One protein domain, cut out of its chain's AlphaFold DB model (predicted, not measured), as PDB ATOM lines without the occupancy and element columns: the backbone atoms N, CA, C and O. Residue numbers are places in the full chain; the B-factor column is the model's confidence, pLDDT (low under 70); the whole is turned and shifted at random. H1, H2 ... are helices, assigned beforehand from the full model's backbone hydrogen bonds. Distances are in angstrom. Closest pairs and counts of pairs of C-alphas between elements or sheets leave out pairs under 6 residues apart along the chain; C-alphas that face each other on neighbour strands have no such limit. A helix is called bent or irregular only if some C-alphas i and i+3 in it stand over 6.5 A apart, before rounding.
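What this domain is: This is residues 167 to 207 of the 207 residues of the protein "Alpha/beta fold family hydrolase" of Capnocytophaga canimorsus (UniProt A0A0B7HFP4). A small, flat helical hairpin: the long helix H2 lies in the middle, the shorter helix H1 is folded beside it on one side, and the tail of residues 198 to 207 folds back on the other side. The printed part has 41 residues with two named helices, H1 then H2 along the chain, and no named strand; the class is all helix. It is compact, with a radius of gyration of the C-alphas of 9.9 A, and the C-alphas span 27 by 23 by 10 A along their three main axes.

Where its parts are: The longest helix, H2, holds residues 181 to 197 and measures 24.3 A from its first C-alpha at (140.721, 118.158, 118.039) to its last at (132.555, 136.533, 131.727). H1 holds residues 168 to 179 and measures 16.8 A; its C-alpha 168 is at (126.667, 120.840, 127.937). Residues 198 to 207 follow H2 with no named element, and C-alpha 207 is at (137.669, 127.918, 115.156).

How they stand to each other: H2 and H1 touch, with 17 pairs of C-alphas within 8 A. Their closest C-alphas are those of Ala 184 and Val 173, 4.8 A apart. They run opposite ways at a shallow tilt of 18 degrees, a helical hairpin, and their centres are 10.6 A apart. One residue, Ser 180, makes the tight link between them. In H2 every O i to N i+4 pair is within hydrogen-bond range; in H1 7 of 8 are. Neither helix is bent.

The domain as a whole: The two C-alphas farthest apart are those of Lys 178 and Thr 197, 27.5 A. The first and last printed C-alphas, of Asn 167 and Phe 207, are 21.0 A apart, and residue 207 is the chain's last. The printed part has no cut. The mean pLDDT of the printed part is 88.3, and the model's confidence is low, under 70, at residues 204 to 207.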
ATOM      1  N   ASN A 167     127.628 117.930 131.729       88.06
ATOM      2  CA  ASN A 167     127.458 119.335 131.381       88.06
ATOM      3  C   ASN A 167     127.498 119.536 129.856       88.06
ATOM      4  O   ASN A 167     128.172 118.807 129.115       88.06
ATOM      5  N   VAL A 168     126.777 120.555 129.376       86.25
ATOM      6  CA  VAL A 168     126.667 120.840 127.937       86.25
ATOM      7  C   VAL A 168     128.035 121.116 127.306       86.25
ATOM      8  O   VAL A 168     128.300 120.611 126.218       86.25
ATOM      9  N   GLU A 169     128.930 121.804 128.023       91.12
ATOM     10  CA  GLU A 169     130.332 122.000 127.637       91.12
ATOM     11  C   GLU A 169     131.013 120.657 127.359       91.12
ATOM     12  O   GLU A 169     131.493 120.419 126.254       91.12
ATOM     13  N   GLN A 170     131.021 119.751 128.341       91.88
ATOM     14  CA  GLN A 170     131.703 118.460 128.227       91.88
ATOM     15  C   GLN A 170     131.138 117.640 127.067       91.88
ATOM     16  O   GLN A 170     131.892 117.050 126.291       91.88
ATOM     17  N   THR A 171     129.813 117.648 126.915       89.62
ATOM     18  CA  THR A 171     129.125 116.951 125.825       89.62
ATOM     19  C   THR A 171     129.535 117.515 124.464       89.62
ATOM     20  O   THR A 171     129.901 116.747 123.570       89.62
ATOM     21  N   LEU A 172     129.514 118.840 124.295       89.88
ATOM     22  CA  LEU A 172     129.844 119.496 123.029       89.88
ATOM     23  C   LEU A 172     131.330 119.379 122.694       89.88
ATOM     24  O   LEU A 172     131.663 119.012 121.570       89.88
ATOM     25  N   VAL A 173     132.223 119.581 123.664       93.12
ATOM     26  CA  VAL A 173     133.668 119.391 123.477       93.12
ATOM     27  C   VAL A 173     133.970 117.944 123.082       93.12
ATOM     28  O   VAL A 173     134.729 117.713 122.140       93.12
ATOM     29  N   ALA A 174     133.346 116.948 123.721       92.38
ATOM     30  CA  ALA A 174     133.535 115.543 123.358       92.38
ATOM     31  C   ALA A 174     133.001 115.213 121.951       92.38
ATOM     32  O   ALA A 174     133.633 114.448 121.217       92.38
ATOM     33  N   GLN A 175     131.855 115.777 121.555       90.06
ATOM     34  CA  GLN A 175     131.302 115.616 120.207       90.06
ATOM     35  C   GLN A 175     132.191 116.271 119.147       90.06
ATOM     36  O   GLN A 175     132.499 115.633 118.140       90.06
ATOM     37  N   LEU A 176     132.649 117.501 119.388       93.62
ATOM     38  CA  LEU A 176     133.555 118.218 118.496       93.62
ATOM     39  C   LEU A 176     134.903 117.516 118.393       93.62
ATOM     40  O   LEU A 176     135.433 117.406 117.296       93.62
ATOM     41  N   ARG A 177     135.417 116.932 119.480       95.31
ATOM     42  CA  ARG A 177     136.699 116.210 119.464       95.31
ATOM     43  C   ARG A 177     136.680 114.990 118.550       95.31
ATOM     44  O   ARG A 177     137.706 114.663 117.963       95.31
ATOM     45  N   LYS A 178     135.519 114.343 118.391       94.88
ATOM     46  CA  LYS A 178     135.329 113.255 117.414       94.88
ATOM     47  C   LYS A 178     135.365 113.745 115.963       94.88
ATOM     48  O   LYS A 178     135.615 112.939 115.077       94.88
ATOM     49  N   GLN A 179     135.096 115.029 115.726       93.38
ATOM     50  CA  GLN A 179     135.147 115.650 114.402       93.38
ATOM     51  C   GLN A 179     136.529 116.257 114.125       93.38
ATOM     52  O   GLN A 179     137.102 116.031 113.064       93.38
ATOM     53  N   SER A 180     137.074 117.015 115.080       94.25
ATOM     54  CA  SER A 180     138.378 117.671 115.009       94.25
ATOM     55  C   SER A 180     138.874 118.055 116.412       94.25
ATOM     56  O   SER A 180     138.163 118.756 117.138       94.25
ATOM     57  N   PRO A 181     140.109 117.678 116.801       94.69
ATOM     58  CA  PRO A 181     140.721 118.158 118.039       94.69
ATOM     59  C   PRO A 181     140.764 119.689 118.139       94.69
ATOM     60  O   PRO A 181     140.441 120.225 119.192       94.69
ATOM     61  N   ALA A 182     141.055 120.387 117.035       92.75
ATOM     62  CA  ALA A 182     141.137 121.848 117.018       92.75
ATOM     63  C   ALA A 182     139.789 122.519 117.340       92.75
ATOM     64  O   ALA A 182     139.753 123.468 118.116       92.75
ATOM     65  N   LEU A 183     138.676 121.989 116.811       91.62
ATOM     66  CA  LEU A 183     137.334 122.494 117.137       91.62
ATOM     67  C   LEU A 183     136.989 122.270 118.611       91.62
ATOM     68  O   LEU A 183     136.342 123.101 119.239       91.62
ATOM     69  N   ALA A 184     137.413 121.138 119.172       93.50
ATOM     70  CA  ALA A 184     137.160 120.828 120.572       93.50
ATOM     71  C   ALA A 184     137.929 121.748 121.517       93.50
ATOM     72  O   ALA A 184     137.365 122.215 122.503       93.50
ATOM     73  N   ASP A 185     139.205 121.992 121.219       93.44
ATOM     74  CA  ASP A 185     140.053 122.866 122.027       93.44
ATOM     75  C   ASP A 185     139.514 124.293 121.998       93.44
ATOM     76  O   ASP A 185     139.371 124.921 123.045       93.44
ATOM     77  N   LYS A 186     139.079 124.755 120.825       92.12
ATOM     78  CA  LYS A 186     138.519 126.090 120.695       92.12
ATOM     79  C   LYS A 186     137.151 126.255 121.350       92.12
ATOM     80  O   LYS A 186     136.916 127.231 122.057       92.12
ATOM     81  N   ALA A 187     136.275 125.260 121.218       92.19
ATOM     82  CA  ALA A 187     135.020 125.242 121.961       92.19
ATOM     83  C   ALA A 187     135.258 125.260 123.475       92.19
ATOM     84  O   ALA A 187     134.544 125.951 124.193       92.19
ATOM     85  N   LYS A 188     136.278 124.542 123.964       93.62
ATOM     86  CA  LYS A 188     136.649 124.556 125.381       93.62
ATOM     87  C   LYS A 188     137.091 125.948 125.841       93.62
ATOM     88  O   LYS A 188     136.616 126.399 126.876       93.62
ATOM     89  N   GLU A 189     137.941 126.638 125.076       92.81
ATOM     90  CA  GLU A 189     138.323 128.033 125.363       92.81
ATOM     91  C   GLU A 189     137.091 128.945 125.443       92.81
ATOM     92  O   GLU A 189     136.942 129.715 126.388       92.81
ATOM     93  N   HIS A 190     136.167 128.817 124.488       92.94
ATOM     94  CA  HIS A 190     134.938 129.604 124.470       92.94
ATOM     95  C   HIS A 190     134.004 129.299 125.643       92.94
ATOM     96  O   HIS A 190     133.396 130.216 126.188       92.94
ATOM     97  N   PHE A 191     133.898 128.040 126.077       93.06
ATOM     98  CA  PHE A 191     133.138 127.710 127.282       93.06
ATOM     99  C   PHE A 191     133.780 128.283 128.544       93.06
ATOM    100  O   PHE A 191     133.055 128.768 129.408       93.06
ATOM    101  N   GLN A 192     135.110 128.274 128.645       93.31
ATOM    102  CA  GLN A 192     135.819 128.899 129.762       93.31
ATOM    103  C   GLN A 192     135.545 130.406 129.819       93.31
ATOM    104  O   GLN A 192     135.100 130.901 130.851       93.31
ATOM    105  N   GLU A 193     135.698 131.109 128.695       94.38
ATOM    106  CA  GLU A 193     135.383 132.540 128.590       94.38
ATOM    107  C   GLU A 193     133.916 132.829 128.947       94.38
ATOM    108  O   GLU A 193     133.630 133.744 129.722       94.38
ATOM    109  N   LEU A 194     132.985 132.015 128.437       93.25
ATOM    110  CA  LEU A 194     131.558 132.150 128.720       93.25
ATOM    111  C   LEU A 194     131.252 131.973 130.211       93.25
ATOM    112  O   LEU A 194     130.464 132.736 130.765       93.25
ATOM    113  N   MET A 195     131.861 130.983 130.866       91.56
ATOM    114  CA  MET A 195     131.663 130.733 132.297       91.56
ATOM    115  C   MET A 195     132.260 131.840 133.172       91.56
ATOM    116  O   MET A 195     131.692 132.158 134.216       91.56
ATOM    117  N   GLU A 196     133.384 132.426 132.762       94.38
ATOM    118  CA  GLU A 196     134.065 133.485 133.513       94.38
ATOM    119  C   GLU A 196     133.417 134.861 133.324       94.38
ATOM    120  O   GLU A 196     133.328 135.642 134.271       94.38
ATOM    121  N   THR A 197     132.967 135.171 132.107       94.81
ATOM    122  CA  THR A 197     132.555 136.533 131.727       94.81
ATOM    123  C   THR A 197     131.062 136.673 131.435       94.81
ATOM    124  O   THR A 197     130.548 137.789 131.371       94.81
ATOM    125  N   GLY A 198     130.352 135.558 131.248       92.50
ATOM    126  CA  GLY A 198     128.961 135.541 130.799       92.50
ATOM    127  C   GLY A 198     128.775 135.815 129.302       92.50
ATOM    128  O   GLY A 198     127.634 135.899 128.853       92.50
ATOM    129  N   ASN A 199     129.852 135.951 128.518       91.25
ATOM    130  CA  ASN A 199     129.790 136.152 127.069       91.25
ATOM    131  C   ASN A 199     131.010 135.540 126.348       91.25
ATOM    132  O   ASN A 199     132.002 135.195 126.974       91.25
ATOM    133  N   ILE A 200     130.947 135.425 125.019       89.50
ATOM    134  CA  ILE A 200     132.103 135.123 124.164       89.50
ATOM    135  C   ILE A 200     132.360 136.358 123.298       89.50
ATOM    136  O   ILE A 200     131.519 136.726 122.477       89.50
ATOM    137  N   ALA A 201     133.497 137.029 123.485       84.88
ATOM    138  CA  ALA A 201     133.778 138.308 122.835       84.88
ATOM    139  C   ALA A 201     133.998 138.171 121.321       84.88
ATOM    140  O   ALA A 201     133.588 139.044 120.554       84.88
ATOM    141  N   GLN A 202     134.640 137.084 120.885       82.75
ATOM    142  CA  GLN A 202     134.866 136.793 119.470       82.75
ATOM    143  C   GLN A 202     134.588 135.327 119.157       82.75
ATOM    144  O   GLN A 202     135.348 134.448 119.548       82.75
ATOM    145  N   VAL A 203     133.524 135.078 118.396       79.00
ATOM    146  CA  VAL A 203     133.226 133.755 117.836       79.00
ATOM    147  C   VAL A 203     133.928 133.646 116.486       79.00
ATOM    148  O   VAL A 203     133.569 134.345 115.535       79.00
ATOM    149  N   HIS A 204     134.947 132.796 116.390       67.62
ATOM    150  CA  HIS A 204     135.660 132.592 115.137       67.62
ATOM    151  C   HIS A 204     134.871 131.601 114.257       67.62
ATOM    152  O   HIS A 204     134.598 130.477 114.669       67.62
ATOM    153  N   PRO A 205     134.508 131.956 113.011       62.31
ATOM    154  CA  PRO A 205     133.614 131.131 112.185       62.31
ATOM    155  C   PRO A 205     134.214 129.785 111.744       62.31
ATOM    156  O   PRO A 205     133.504 128.956 111.179       62.31
ATOM    157  N   PHE A 206     135.510 129.568 111.983       57.34
ATOM    158  CA  PHE A 206     136.231 128.350 111.610       57.34
ATOM    159  C   PHE A 206     137.027 127.730 112.762       57.34
ATOM    160  O   PHE A 206     137.668 126.702 112.546       57.34
ATOM    161  N   PHE A 207     136.981 128.349 113.947       43.31
ATOM    162  CA  PHE A 207     137.669 127.918 115.156       43.31
ATOM    163  C   PHE A 207     136.837 128.352 116.353       43.31
ATOM    164  O   PHE A 207     136.912 129.547 116.704       43.31
TER     165      PHE A 207